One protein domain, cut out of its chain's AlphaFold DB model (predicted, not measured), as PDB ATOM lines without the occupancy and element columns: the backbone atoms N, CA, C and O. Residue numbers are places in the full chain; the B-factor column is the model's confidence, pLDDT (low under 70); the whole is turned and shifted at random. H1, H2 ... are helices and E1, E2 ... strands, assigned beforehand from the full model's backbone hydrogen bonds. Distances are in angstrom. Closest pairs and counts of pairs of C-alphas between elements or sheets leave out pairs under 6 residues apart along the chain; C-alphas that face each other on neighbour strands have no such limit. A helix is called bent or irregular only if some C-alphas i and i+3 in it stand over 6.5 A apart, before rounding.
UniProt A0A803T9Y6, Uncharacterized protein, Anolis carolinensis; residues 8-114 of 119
ATOM      1  N   ARG A   8     130.437 169.636 195.858       42.97
ATOM      2  CA  ARG A   8     131.021 168.743 196.866       42.97
ATOM      3  C   ARG A   8     130.571 168.996 198.319       42.97
ATOM      4  O   ARG A   8     130.771 168.110 199.142       42.97
ATOM      5  N   TRP A   9     129.998 170.155 198.650       41.31
ATOM      6  CA  TRP A   9     129.631 170.522 200.029       41.31
ATOM      7  C   TRP A   9     128.124 170.539 200.310       41.31
ATOM      8  O   TRP A   9     127.735 170.595 201.477       41.31
ATOM      9  N   LEU A  10     127.270 170.452 199.283       48.94
ATOM     10  CA  LEU A  10     125.816 170.602 199.446       48.94
ATOM     11  C   LEU A  10     125.171 169.454 200.245       48.94
ATOM     12  O   LEU A  10     124.204 169.675 200.963       48.94
ATOM     13  N   SER A  11     125.745 168.251 200.197       48.28
ATOM     14  CA  SER A  11     125.232 167.044 200.869       48.28
ATOM     15  C   SER A  11     125.503 166.964 202.380       48.28
ATOM     16  O   SER A  11     125.008 166.053 203.039       48.28
ATOM     17  N   SER A  12     126.320 167.867 202.935       51.25
ATOM     18  CA  SER A  12     126.772 167.833 204.345       51.25
ATOM     19  C   SER A  12     126.498 169.137 205.104       51.25
ATOM     20  O   SER A  12     127.026 169.360 206.199       51.25
ATOM     21  N   LEU A  13     125.666 170.005 204.520       56.56
ATOM     22  CA  LEU A  13     125.259 171.267 205.120       56.56
ATOM     23  C   LEU A  13     124.257 170.997 206.249       56.56
ATOM     24  O   LEU A  13     123.197 170.413 206.032       56.56
ATOM     25  N   THR A  14     124.570 171.441 207.465       62.41
ATOM     26  CA  THR A  14     123.580 171.429 208.548       62.41
ATOM     27  C   THR A  14     122.613 172.592 208.318       62.41
ATOM     28  O   THR A  14     123.044 173.738 208.209       62.41
ATOM     29  N   ARG A  15     121.319 172.275 208.210       65.50
ATOM     30  CA  ARG A  15     120.190 173.168 207.896       65.50
ATOM     31  C   ARG A  15     120.298 174.583 208.488       65.50
ATOM     32  O   ARG A  15     120.370 174.735 209.708       65.50
ATOM     33  N   VAL A  16     120.189 175.604 207.631       70.19
ATOM     34  CA  VAL A  16     120.217 177.029 208.005       70.19
ATOM     35  C   VAL A  16     118.859 177.669 207.715       70.19
ATOM     36  O   VAL A  16     118.450 177.778 206.564       70.19
ATOM     37  N   MET A  17     118.157 178.093 208.765       78.38
ATOM     38  CA  MET A  17     116.938 178.899 208.669       78.38
ATOM     39  C   MET A  17     117.091 180.120 209.561       78.38
ATOM     40  O   MET A  17     117.457 179.976 210.727       78.38
ATOM     41  N   PHE A  18     116.796 181.302 209.033       80.81
ATOM     42  CA  PHE A  18     116.817 182.538 209.810       80.81
ATOM     43  C   PHE A  18     115.842 183.566 209.240       80.81
ATOM     44  O   PHE A  18     115.502 183.555 208.054       80.81
ATOM     45  N   SER A  19     115.413 184.474 210.111       85.38
ATOM     46  CA  SER A  19     114.625 185.650 209.764       85.38
ATOM     47  C   SER A  19     115.337 186.878 210.305       85.38
ATOM     48  O   SER A  19     115.770 186.894 211.454       85.38
ATOM     49  N   ILE A  20     115.507 187.895 209.467       87.19
ATOM     50  CA  ILE A  20     116.147 189.149 209.856       87.19
ATOM     51  C   ILE A  20     115.276 190.290 209.369       87.19
ATOM     52  O   ILE A  20     114.886 190.351 208.202       87.19
ATOM     53  N   ALA A  21     115.021 191.231 210.267       90.19
ATOM     54  CA  ALA A  21     114.355 192.482 209.968       90.19
ATOM     55  C   ALA A  21     115.277 193.638 210.338       90.19
ATOM     56  O   ALA A  21     115.900 193.640 211.399       90.19
ATOM     57  N   SER A  22     115.334 194.655 209.486       90.50
ATOM     58  CA  SER A  22     116.038 195.891 209.801       90.50
ATOM     59  C   SER A  22     115.237 197.112 209.380       90.50
ATOM     60  O   SER A  22     114.462 197.098 208.419       90.50
ATOM     61  N   LYS A  23     115.414 198.187 210.144       94.50
ATOM     62  CA  LYS A  23     114.830 199.497 209.889       94.50
ATOM     63  C   LYS A  23     115.863 200.547 210.257       94.50
ATOM     64  O   LYS A  23     116.163 200.713 211.434       94.50
ATOM     65  N   TYR A  24     116.337 201.280 209.262       92.69
ATOM     66  CA  TYR A  24     117.321 202.338 209.439       92.69
ATOM     67  C   TYR A  24     116.737 203.679 209.015       92.69
ATOM     68  O   TYR A  24     116.094 203.783 207.968       92.69
ATOM     69  N   ASP A  25     116.961 204.703 209.835       94.75
ATOM     70  CA  ASP A  25     116.930 206.077 209.345       94.75
ATOM     71  C   ASP A  25     118.259 206.315 208.629       94.75
ATOM     72  O   ASP A  25     119.318 206.386 209.253       94.75
ATOM     73  N   VAL A  26     118.215 206.323 207.299       96.25
ATOM     74  CA  VAL A  26     119.432 206.374 206.486       96.25
ATOM     75  C   VAL A  26     119.958 207.793 206.336       96.25
ATOM     76  O   VAL A  26     121.041 207.963 205.786       96.25
ATOM     77  N   LYS A  27     119.247 208.810 206.843       95.75
ATOM     78  CA  LYS A  27     119.684 210.206 206.756       95.75
ATOM     79  C   LYS A  27     121.088 210.393 207.337       95.75
ATOM     80  O   LYS A  27     121.967 210.884 206.640       95.75
ATOM     81  N   GLU A  28     121.319 209.950 208.572       93.44
ATOM     82  CA  GLU A  28     122.625 210.114 209.228       93.44
ATOM     83  C   GLU A  28     123.737 209.342 208.510       93.44
ATOM     84  O   GLU A  28     124.861 209.828 208.386       93.44
ATOM     85  N   VAL A  29     123.425 208.142 208.015       95.12
ATOM     86  CA  VAL A  29     124.381 207.308 207.275       95.12
ATOM     87  C   VAL A  29     124.769 207.987 205.964       95.12
ATOM     88  O   VAL A  29     125.953 208.119 205.671       95.12
ATOM     89  N   LEU A  30     123.788 208.474 205.206       96.75
ATOM     90  CA  LEU A  30     124.002 209.178 203.944       96.75
ATOM     91  C   LEU A  30     124.777 210.486 204.144       96.75
ATOM     92  O   LEU A  30     125.708 210.751 203.387       96.75
ATOM     93  N   GLN A  31     124.483 211.241 205.206       95.38
ATOM     94  CA  GLN A  31     125.247 212.439 205.564       95.38
ATOM     95  C   GLN A  31     126.714 212.111 205.876       95.38
ATOM     96  O   GLN A  31     127.608 212.797 205.382       95.38
ATOM     97  N   ARG A  32     126.990 211.028 206.618       95.50
ATOM     98  CA  ARG A  32     128.368 210.559 206.874       95.50
ATOM     99  C   ARG A  32     129.092 210.092 205.609       95.50
ATOM    100  O   ARG A  32     130.316 210.158 205.564       95.50
ATOM    101  N   LEU A  33     128.352 209.637 204.598       96.69
ATOM    102  CA  LEU A  33     128.878 209.265 203.281       96.69
ATOM    103  C   LEU A  33     129.009 210.459 202.315       96.69
ATOM    104  O   LEU A  33     129.441 210.270 201.182       96.69
ATOM    105  N   GLY A  34     128.660 211.678 202.745       96.56
ATOM    106  CA  GLY A  34     128.810 212.909 201.961       96.56
ATOM    107  C   GLY A  34     127.542 213.386 201.246       96.56
ATOM    108  O   GLY A  34     127.558 214.442 200.620       96.56
ATOM    109  N   VAL A  35     126.422 212.671 201.369       96.81
ATOM    110  CA  VAL A  35     125.121 213.112 200.844       96.81
ATOM    111  C   VAL A  35     124.446 213.996 201.894       96.81
ATOM    112  O   VAL A  35     123.704 213.516 202.750       96.81
ATOM    113  N   ILE A  36     124.753 215.294 201.856       96.06
ATOM    114  CA  ILE A  36     124.345 216.260 202.890       96.06
ATOM    115  C   ILE A  36     123.260 217.206 202.371       96.06
ATOM    116  O   ILE A  36     122.182 217.264 202.961       96.06
ATOM    117  N   ASP A  37     123.513 217.880 201.244       95.12
ATOM    118  CA  ASP A  37     122.703 219.005 200.751       95.12
ATOM    119  C   ASP A  37     121.212 218.683 200.619       95.12
ATOM    120  O   ASP A  37     120.374 219.487 201.009       95.12
ATOM    121  N   VAL A  38     120.862 217.477 200.155       95.62
ATOM    122  CA  VAL A  38     119.466 217.035 199.963       95.62
ATOM    123  C   VAL A  38     118.625 217.064 201.250       95.62
ATOM    124  O   VAL A  38     117.393 217.125 201.192       95.62
ATOM    125  N   PHE A  39     119.277 217.019 202.415       95.75
ATOM    126  CA  PHE A  39     118.635 217.032 203.728       95.75
ATOM    127  C   PHE A  39     118.623 218.414 204.402       95.75
ATOM    128  O   PHE A  39     117.973 218.571 205.447       95.75
ATOM    129  N   GLU A  40     119.327 219.392 203.833       93.88
ATOM    130  CA  GLU A  40     119.516 220.733 204.384       93.88
ATOM    131  C   GLU A  40     118.553 221.761 203.773       93.88
ATOM    132  O   GLU A  40     117.784 221.475 202.857       93.88
ATOM    133  N   ASN A  41     118.527 222.978 204.325       92.81
ATOM    134  CA  ASN A  41     117.628 224.041 203.847       92.81
ATOM    135  C   ASN A  41     118.034 224.623 202.484       92.81
ATOM    136  O   ASN A  41     117.217 225.268 201.841       92.81
ATOM    137  N   ASN A  42     119.285 224.426 202.069       91.38
ATOM    138  CA  ASN A  42     119.822 224.847 200.777       91.38
ATOM    139  C   ASN A  42     119.724 223.744 199.706       91.38
ATOM    140  O   ASN A  42     120.378 223.861 198.673       91.38
ATOM    141  N   ALA A  43     118.953 222.679 199.955       95.00
ATOM    142  CA  ALA A  43     118.722 221.614 198.987       95.00
ATOM    143  C   ALA A  43     118.140 222.177 197.683       95.00
ATOM    144  O   ALA A  43     117.089 222.816 197.691       95.00
ATOM    145  N   ASP A  44     118.776 221.884 196.548       93.19
ATOM    146  CA  ASP A  44     118.180 222.159 195.243       93.19
ATOM    147  C   ASP A  44     117.404 220.934 194.749       93.19
ATOM    148  O   ASP A  44     117.951 220.005 194.155       93.19
ATOM    149  N   LEU A  45     116.099 220.934 195.025       94.50
ATOM    150  CA  LEU A  45     115.137 219.954 194.512       94.50
ATOM    151  C   LEU A  45     114.157 220.587 193.512       94.50
ATOM    152  O   LEU A  45     113.036 220.097 193.327       94.50
ATOM    153  N   SER A  46     114.577 221.662 192.838       93.94
ATOM    154  CA  SER A  46     113.766 222.373 191.841       93.94
ATOM    155  C   SER A  46     113.323 221.480 190.674       93.94
ATOM    156  O   SER A  46     112.253 221.704 190.112       93.94
ATOM    157  N   GLY A  47     114.056 220.402 190.369       94.12
ATOM    158  CA  GLY A  47     113.648 219.395 189.381       94.12
ATOM    159  C   GLY A  47     112.350 218.642 189.719       94.12
ATOM    160  O   GLY A  47     111.749 218.053 188.825       94.12
ATOM    161  N   ILE A  48     111.895 218.667 190.979       93.88
ATOM    162  CA  ILE A  48     110.646 218.020 191.418       93.88
ATOM    163  C   ILE A  48     109.472 219.008 191.403       93.88
ATOM    164  O   ILE A  48     108.390 218.673 190.928       93.88
ATOM    165  N   THR A  49     109.660 220.214 191.951       91.19
ATOM    166  CA  THR A  49     108.556 221.164 192.220       91.19
ATOM    167  C   THR A  49     108.643 222.474 191.439       91.19
ATOM    168  O   THR A  49     107.715 223.282 191.502       91.19
ATOM    169  N   GLY A  50     109.749 222.730 190.739       89.69
ATOM    170  CA  GLY A  50     110.044 224.012 190.093       89.69
ATOM    171  C   GLY A  50     110.379 225.152 191.063       89.69
ATOM    172  O   GLY A  50     110.518 226.291 190.622       89.69
ATOM    173  N   LYS A  51     110.487 224.885 192.374       85.69
ATOM    174  CA  LYS A  51     110.775 225.880 193.421       85.69
ATOM    175  C   LYS A  51     111.877 225.379 194.369       85.69
ATOM    176  O   LYS A  51     111.946 224.178 194.612       85.69
ATOM    177  N   PRO A  52     112.696 226.273 194.952       78.88
ATOM    178  CA  PRO A  52     113.833 225.893 195.802       78.88
ATOM    179  C   PRO A  52     113.456 225.540 197.254       78.88
ATOM    180  O   PRO A  52     114.316 225.227 198.062       78.88
ATOM    181  N   GLU A  53     112.176 225.593 197.624       87.31
ATOM    182  CA  GLU A  53     111.716 225.437 199.013       87.31
ATOM    183  C   GLU A  53     111.371 223.977 199.363       87.31
ATOM    184  O   GLU A  53     110.381 223.702 200.045       87.31
ATOM    185  N   LEU A  54     112.153 223.015 198.866       93.56
ATOM    186  CA  LEU A  54     111.939 221.590 199.120       93.56
ATOM    187  C   LEU A  54     113.231 220.927 199.594       93.56
ATOM    188  O   LEU A  54     114.276 221.072 198.977       93.56
ATOM    189  N   LYS A  55     113.122 220.117 200.650       94.75
ATOM    190  CA  LYS A  55     114.202 219.261 201.150       94.75
ATOM    191  C   LYS A  55     113.675 217.904 201.588       94.75
ATOM    192  O   LYS A  55     112.492 217.764 201.919       94.75
ATOM    193  N   VAL A  56     114.561 216.922 201.688       95.44
ATOM    194  CA  VAL A  56     114.238 215.632 202.302       95.44
ATOM    195  C   VAL A  56     114.347 215.763 203.818       95.44
ATOM    196  O   VAL A  56     115.423 215.937 204.384       95.44
ATOM    197  N   SER A  57     113.217 215.671 204.517       94.69
ATOM    198  CA  SER A  57     113.205 215.729 205.983       94.69
ATOM    199  C   SER A  57     113.646 214.410 206.623       94.69
ATOM    200  O   SER A  57     114.332 214.430 207.648       94.69
ATOM    201  N   LYS A  58     113.273 213.274 206.017       95.31
ATOM    202  CA  LYS A  58     113.511 211.925 206.539       95.31
ATOM    203  C   LYS A  58     113.628 210.894 205.416       95.31
ATOM    204  O   LYS A  58     112.863 210.950 204.457       95.31
ATOM    205  N   ALA A  59     114.521 209.921 205.580       96.31
ATOM    206  CA  ALA A  59     114.673 208.786 204.672       96.31
ATOM    207  C   ALA A  59     114.782 207.492 205.489       96.31
ATOM    208  O   ALA A  59     115.676 207.346 206.316       96.31
ATOM    209  N   ILE A  60     113.853 206.554 205.288       96.56
ATOM    210  CA  ILE A  60     113.801 205.298 206.048       96.56
ATOM    211  C   ILE A  60     113.943 204.125 205.088       96.56
ATOM    212  O   ILE A  60     113.124 203.973 204.184       96.56
ATOM    213  N   GLN A  61     114.906 203.248 205.358       95.25
ATOM    214  CA  GLN A  61     115.035 201.961 204.686       95.25
ATOM    215  C   GLN A  61     114.579 200.848 205.629       95.25
ATOM    216  O   GLN A  61     115.052 200.744 206.761       95.25
ATOM    217  N   LYS A  62     113.638 200.020 205.170       95.31
ATOM    218  CA  LYS A  62     113.207 198.798 205.858       95.31
ATOM    219  C   LYS A  62     113.506 197.606 204.967       95.31
ATOM    220  O   LYS A  62     113.170 197.648 203.787       95.31
ATOM    221  N   ALA A  63     114.082 196.558 205.535       93.06
ATOM    222  CA  ALA A  63     114.365 195.319 204.826       93.06
ATOM    223  C   ALA A  63     114.003 194.121 205.701       93.06
ATOM    224  O   ALA A  63     114.207 194.146 206.916       93.06
ATOM    225  N   TYR A  64     113.478 193.081 205.060       91.69
ATOM    226  CA  TYR A  64     113.140 191.808 205.681       91.69
ATOM    227  C   TYR A  64     113.727 190.700 204.820       91.69
ATOM    228  O   TYR A  64     113.544 190.711 203.602       91.69
ATOM    229  N   LEU A  65     114.428 189.768 205.451       87.50
ATOM    230  CA  LEU A  65     115.008 188.611 204.795       87.50
ATOM    231  C   LEU A  65     114.631 187.364 205.583       87.50
ATOM    232  O   LEU A  65     115.049 187.200 206.726       87.50
ATOM    233  N   ASN A  66     113.869 186.485 204.941       86.12
ATOM    234  CA  ASN A  66     113.536 185.174 205.471       86.12
ATOM    235  C   ASN A  66     114.170 184.121 204.574       86.12
ATOM    236  O   ASN A  66     113.866 184.061 203.382       86.12
ATOM    237  N   VAL A  67     115.041 183.303 205.154       79.69
ATOM    238  CA  VAL A  67     115.667 182.180 204.463       79.69
ATOM    239  C   VAL A  67     115.098 180.897 205.042       79.69
ATOM    240  O   VAL A  67     115.256 180.603 206.228       79.69
ATOM    241  N   TYR A  68     114.422 180.150 204.176       77.06
ATOM    242  CA  TYR A  68     113.897 178.824 204.457       77.06
ATOM    243  C   TYR A  68     114.596 177.809 203.554       77.06
ATOM    244  O   TYR A  68     115.026 178.137 202.452       77.06
ATOM    245  N   GLU A  69     114.676 176.567 204.020       65.12
ATOM    246  CA  GLU A  69     115.307 175.452 203.300       65.12
ATOM    247  C   GLU A  69     114.598 175.134 201.973       65.12
ATOM    248  O   GLU A  69     115.224 174.716 201.002       65.12
ATOM    249  N   ASN A  70     113.302 175.440 201.889       55.78
ATOM    250  CA  ASN A  70     112.489 175.207 200.701       55.78
ATOM    251  C   ASN A  70     112.542 176.409 199.756       55.78
ATOM    252  O   ASN A  70     111.538 177.065 199.475       55.78
ATOM    253  N   GLY A  71     113.735 176.717 199.260       48.41
ATOM    254  CA  GLY A  71     113.893 177.610 198.122       48.41
ATOM    255  C   GLY A  71     113.503 176.893 196.829       48.41
ATOM    256  O   GLY A  71     114.392 176.434 196.119       48.41
ATOM    257  N   THR A  72     112.202 176.873 196.510       37.09
ATOM    258  CA  THR A  72     111.559 176.478 195.229       37.09
ATOM    259  C   THR A  72     110.846 175.121 195.233       37.09
ATOM    260  O   THR A  72     111.435 174.062 195.038       37.09
ATOM    261  N   GLU A  73     109.519 175.177 195.329       40.88
ATOM    262  CA  GLU A  73     108.562 174.109 195.010       40.88
ATOM    263  C   GLU A  73     108.482 173.892 193.478       40.88
ATOM    264  O   GLU A  73     107.421 173.954 192.874       40.88
ATOM    265  N   ALA A  74     109.631 173.745 192.808       44.69
ATOM    266  CA  ALA A  74     109.743 173.449 191.376       44.69
ATOM    267  C   ALA A  74     111.185 173.028 191.031       44.69
ATOM    268  O   ALA A  74     111.933 173.767 190.397       44.69
ATOM    269  N   ALA A  75     111.595 171.835 191.452       43.00
ATOM    270  CA  ALA A  75     112.827 171.212 190.970       43.00
ATOM    271  C   ALA A  75     112.619 169.705 190.784       43.00
ATOM    272  O   ALA A  75     113.251 168.878 191.431       43.00
ATOM    273  N   ALA A  76     111.738 169.341 189.851       38.25
ATOM    274  CA  ALA A  76     111.870 168.070 189.145       38.25
ATOM    275  C   ALA A  76     113.074 168.186 188.190       38.25
ATOM    276  O   ALA A  76     112.920 168.336 186.982       38.25
ATOM    277  N   ALA A  77     114.279 168.207 188.752       48.31
ATOM    278  CA  ALA A  77     115.516 168.021 188.014       48.31
ATOM    279  C   ALA A  77     116.032 166.627 188.367       48.31
ATOM    280  O   ALA A  77     116.058 166.238 189.530       48.31
ATOM    281  N   THR A  78     116.392 165.837 187.365       47.47
ATOM    282  CA  THR A  78     117.022 164.537 187.584       47.47
ATOM    283  C   THR A  78     118.394 164.781 188.212       47.47
ATOM    284  O   THR A  78     119.316 165.214 187.525       47.47
ATOM    285  N   PHE A  79     118.530 164.548 189.516       49.53
ATOM    286  CA  PHE A  79     119.804 164.664 190.223       49.53
ATOM    287  C   PHE A  79     120.561 163.334 190.144       49.53
ATOM    288  O   PHE A  79     120.008 162.274 190.436       49.53
ATOM    289  N   ILE A  80     121.832 163.381 189.735       51.62
ATOM    290  CA  ILE A  80     122.769 162.264 189.897       51.62
ATOM    291  C   ILE A  80     123.491 162.499 191.221       51.62
ATOM    292  O   ILE A  80     124.331 163.393 191.323       51.62
ATOM    293  N   GLU A  81     123.151 161.720 192.243       50.91
ATOM    294  CA  GLU A  81     123.832 161.775 193.535       50.91
ATOM    295  C   GLU A  81     125.086 160.896 193.508       50.91
ATOM    296  O   GLU A  81     125.024 159.677 193.348       50.91
ATOM    297  N   PHE A  82     126.250 161.519 193.679       56.88
ATOM    298  CA  PHE A  82     127.489 160.795 193.936       56.88
ATOM    299  C   PHE A  82     127.571 160.457 195.428       56.88
ATOM    300  O   PHE A  82     127.588 161.349 196.276       56.88
ATOM    301  N   ALA A  83     127.650 159.167 195.757       59.94
ATOM    302  CA  ALA A  83     127.854 158.721 197.131       59.94
ATOM    303  C   ALA A  83     129.312 158.951 197.564       59.94
ATOM    304  O   ALA A  83     130.253 158.567 196.865       59.94
ATOM    305  N   PHE A  84     129.511 159.555 198.737       61.50
ATOM    306  CA  PHE A  84     130.846 159.696 199.314       61.50
ATOM    307  C   PHE A  84     131.357 158.331 199.792       61.50
ATOM    308  O   PHE A  84     130.665 157.612 200.507       61.50
ATOM    309  N   THR A  85     132.599 157.988 199.447       73.19
ATOM    310  CA  THR A  85     133.285 156.768 199.921       73.19
ATOM    311  C   THR A  85     133.918 156.930 201.310       73.19
ATOM    312  O   THR A  85     134.486 155.988 201.855       73.19
ATOM    313  N   SER A  86     133.834 158.130 201.888       74.88
ATOM    314  CA  SER A  86     134.305 158.491 203.230       74.88
ATOM    315  C   SER A  86     133.353 159.519 203.844       74.88
ATOM    316  O   SER A  86     132.585 160.152 203.122       74.88
ATOM    317  N   MET A  87     133.372 159.687 205.170       71.56
ATOM    318  CA  MET A  87     132.471 160.629 205.837       71.56
ATOM    319  C   MET A  87     132.788 162.071 205.402       71.56
ATOM    320  O   MET A  87     133.921 162.520 205.605       71.56
ATOM    321  N   PRO A  88     131.831 162.806 204.806       70.00
ATOM    322  CA  PRO A  88     132.063 164.185 204.423       70.00
ATOM    323  C   PRO A  88     132.195 165.072 205.674       70.00
ATOM    324  O   PRO A  88     131.560 164.810 206.700       70.00
ATOM    325  N   PRO A  89     133.017 166.127 205.614       70.25
ATOM    326  CA  PRO A  89     133.091 167.129 206.673       70.25
ATOM    327  C   PRO A  89     131.733 167.818 206.869       70.25
ATOM    328  O   PRO A  89     131.153 168.333 205.923       70.25
ATOM    329  N   ILE A  90     131.242 167.852 208.108       72.88
ATOM    330  CA  ILE A  90     129.978 168.516 208.452       72.88
ATOM    331  C   ILE A  90     130.223 170.023 208.534       72.88
ATOM    332  O   ILE A  90     131.022 170.475 209.355       72.88
ATOM    333  N   MET A  91     129.503 170.803 207.726       72.62
ATOM    334  CA  MET A  91     129.511 172.261 207.827       72.62
ATOM    335  C   MET A  91     128.336 172.717 208.697       72.62
ATOM    336  O   MET A  91     127.174 172.444 208.384       72.62
ATOM    337  N   LYS A  92     128.646 173.404 209.800       76.25
ATOM    338  CA  LYS A  92     127.667 174.009 210.709       76.25
ATOM    339  C   LYS A  92     127.765 175.529 210.644       76.25
ATOM    340  O   LYS A  92     128.860 176.074 210.558       76.25
ATOM    341  N   PHE A  93     126.614 176.185 210.711       79.19
ATOM    342  CA  PHE A  93     126.481 177.641 210.793       79.19
ATOM    343  C   PHE A  93     126.017 178.044 212.201       79.19
ATOM    344  O   PHE A  93     125.024 178.745 212.369       79.19
ATOM    345  N   ASP A  94     126.707 177.534 213.224       81.12
ATOM    346  CA  ASP A  94     126.460 177.790 214.653       81.12
ATOM    347  C   ASP A  94     127.387 178.870 215.248       81.12
ATOM    348  O   ASP A  94     127.332 179.161 216.441       81.12
ATOM    349  N   VAL A  95     128.203 179.506 214.406       84.88
ATOM    350  CA  VAL A  95     129.113 180.617 214.729       84.88
ATOM    351  C   VAL A  95     128.805 181.832 213.844       84.88
ATOM    352  O   VAL A  95     128.109 181.664 212.843       84.88
ATOM    353  N   PRO A  96     129.298 183.048 214.158       90.31
ATOM    354  CA  PRO A  96     129.017 184.231 213.350       90.31
ATOM    355  C   PRO A  96     129.349 184.066 211.861       90.31
ATOM    356  O   PRO A  96     130.435 183.595 211.515       90.31
ATOM    357  N   PHE A  97     128.445 184.495 210.976       87.81
ATOM    358  CA  PHE A  97     128.632 184.408 209.522       87.81
ATOM    359  C   PHE A  97     128.053 185.610 208.766       87.81
ATOM    360  O   PHE A  97     127.223 186.359 209.280       87.81
ATOM    361  N   LEU A  98     128.497 185.791 207.519       90.50
ATOM    362  CA  LEU A  98     127.987 186.808 206.597       90.50
ATOM    363  C   LEU A  98     127.051 186.177 205.567       90.50
ATOM    364  O   LEU A  98     127.328 185.103 205.036       90.50
ATOM    365  N   VAL A  99     125.975 186.888 205.249       89.25
ATOM    366  CA  VAL A  99     125.035 186.548 204.179       89.25
ATOM    367  C   VAL A  99     125.096 187.645 203.132       89.25
ATOM    368  O   VAL A  99     124.930 188.821 203.455       89.25
ATOM    369  N   ILE A 100     125.309 187.254 201.878       91.62
ATOM    370  CA  ILE A 100     125.248 188.146 200.722       91.62
ATOM    371  C   ILE A 100     124.323 187.499 199.696       91.62
ATOM    372  O   ILE A 100     124.546 186.360 199.292       91.62
ATOM    373  N   ILE A 101     123.287 188.227 199.287       91.31
ATOM    374  CA  ILE A 101     122.408 187.839 198.182       91.31
ATOM    375  C   ILE A 101     122.691 188.808 197.052       91.31
ATOM    376  O   ILE A 101     122.495 190.015 197.207       91.31
ATOM    377  N   SER A 102     123.156 188.282 195.928       92.44
ATOM    378  CA  SER A 102     123.512 189.071 194.758       92.44
ATOM    379  C   SER A 102     122.820 188.547 193.510       92.44
ATOM    380  O   SER A 102     122.588 187.346 193.366       92.44
ATOM    381  N   GLN A 103     122.529 189.458 192.593       93.19
ATOM    382  CA  GLN A 103     122.091 189.146 191.242       93.19
ATOM    383  C   GLN A 103     123.100 189.759 190.278       93.19
ATOM    384  O   GLN A 103     123.243 190.979 190.219       93.19
ATOM    385  N   GLU A 104     123.813 188.895 189.551       91.81
ATOM    386  CA  GLU A 104     124.957 189.289 188.721       91.81
ATOM    387  C   GLU A 104     126.007 190.036 189.563       91.81
ATOM    388  O   GLU A 104     126.530 189.464 190.520       91.81
ATOM    389  N   GLU A 105     126.291 191.298 189.239       92.12
ATOM    390  CA  GLU A 105     127.227 192.162 189.971       92.12
ATOM    391  C   GLU A 105     126.542 193.030 191.044       92.12
ATOM    392  O   GLU A 105     127.206 193.768 191.771       92.12
ATOM    393  N   ASN A 106     125.215 192.938 191.188       94.00
ATOM    394  CA  ASN A 106     124.450 193.756 192.126       94.00
ATOM    395  C   ASN A 106     124.245 193.034 193.459       94.00
ATOM    396  O   ASN A 106     123.732 191.915 193.502       94.00
ATOM    397  N   ILE A 107     124.576 193.702 194.565       93.94
ATOM    398  CA  ILE A 107     124.285 193.214 195.917       93.94
ATOM    399  C   ILE A 107     122.863 193.639 196.289       93.94
ATOM    400  O   ILE A 107     122.582 194.826 196.430       93.94
ATOM    401  N   LEU A 108     121.975 192.661 196.464       92.94
ATOM    402  CA  LEU A 108     120.583 192.883 196.861       92.94
ATOM    403  C   LEU A 108     120.444 192.940 198.383       92.94
ATOM    404  O   LEU A 108     119.742 193.796 198.917       92.94
ATOM    405  N   PHE A 109     121.132 192.035 199.083       92.44
ATOM    406  CA  PHE A 109     121.158 191.990 200.542       92.44
ATOM    407  C   PHE A 109     122.559 191.691 201.051       92.44
ATOM    408  O   PHE A 109     123.287 190.882 200.477       92.44
ATOM    409  N   MET A 110     122.897 192.307 202.179       92.81
ATOM    410  CA  MET A 110     124.087 192.008 202.958       92.81
ATOM    411  C   MET A 110     123.720 192.031 204.439       92.81
ATOM    412  O   MET A 110     123.082 192.977 204.902       92.81
ATOM    413  N   ALA A 111     124.110 190.995 205.174       90.44
ATOM    414  CA  ALA A 111     123.853 190.893 206.604       90.44
ATOM    415  C   ALA A 111     124.995 190.176 207.328       90.44
ATOM    416  O   ALA A 111     125.599 189.246 206.794       90.44
ATOM    417  N   ALA A 112     125.252 190.598 208.565       90.94
ATOM    418  CA  ALA A 112     126.116 189.899 209.506       90.94
ATOM    419  C   ALA A 112     125.259 189.247 210.589       90.94
ATOM    420  O   ALA A 112     124.512 189.930 211.290       90.94
ATOM    421  N   ILE A 113     125.362 187.926 210.708       87.94
ATOM    422  CA  ILE A 113     124.656 187.128 211.708       87.94
ATOM    423  C   ILE A 113     125.638 186.847 212.825       87.94
ATOM    424  O   ILE A 113     126.487 185.975 212.699       87.94
ATOM    425  N   ASN A 114     125.548 187.617 213.905       88.50
ATOM    426  CA  ASN A 114     126.451 187.463 215.048       88.50
ATOM    427  C   ASN A 114     125.995 186.358 216.005       88.50
ATOM    428  O   ASN A 114     126.819 185.760 216.689       88.50
TER     429      ASN A 114
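What this domain is: This is residues 8 to 114 of the 119 residues of an uncharacterized protein of Anolis carolinensis (UniProt A0A803T9Y6). Picture a long two-stranded ribbon, E1 and E2, with a small head of H2, H3 and loops at one end and a wide loop, residues 68 to 96, swinging out past the other. That loop returns to a hairpin, E3 and E4, which crosses one face of the ribbon without packing closely on it. The printed part has 107 residues, with H1 E1 H2 H3 E2 E3 E4 along the chain, in two antiparallel two-stranded sheets. The class is mixed, helices and strands, with under half of the residues in named elements. The whole is extended, radius of gyration of the C-alphas 22.5 A, a rod spanning 72 by 32 by 22 A.

Where its parts are: Find C-alpha 8 at (131.021, 168.743, 196.866), where H1, residues 8 to 12, begins; it is irregular, with C-alphas 8 and 11 7.2 A apart. E1, residues 18 to 25, starts at (116.817, 182.538, 209.810) and runs 23.5 A. Next come H2, residues 27 to 32, 8.7 A, and H3, residues 46 to 49, 5.4 A. E2, residues 60 to 67, runs 23.2 A; E3, residues 97 to 103, 20.0 A; E4, residues 106 to 113, 20.7 A, ending at (124.656, 187.128, 211.708).

How they stand to each other: E1 and E2 are antiparallel at 175 degrees; look at N 20 and O 65, 2.9 A apart. E2 and E4 are near each other, with 5 pairs of C-alphas within 10 A. The hairpin E3 and E4 is antiparallel at 166 degrees, with N 99 and O 111 2.8 A apart. E1 is apart from both E3 and E4. Every O i to N i+4 pair is within hydrogen-bond range in H2; H1 has 0 of 1, but 1 of 2 O i to N i+3 pairs; H3 is too short for an i+4 pair.

The domain as a whole: The C-alphas farthest apart are those of Lys 51 and Thr 85, 73.0 A. The printed part has no cut. The links H2 to H3 and E2 to E3 are long, and residues 71 to 80 stand free. Confidence is low, pLDDT under 70, at residues 8 to 15 and 69 to 84.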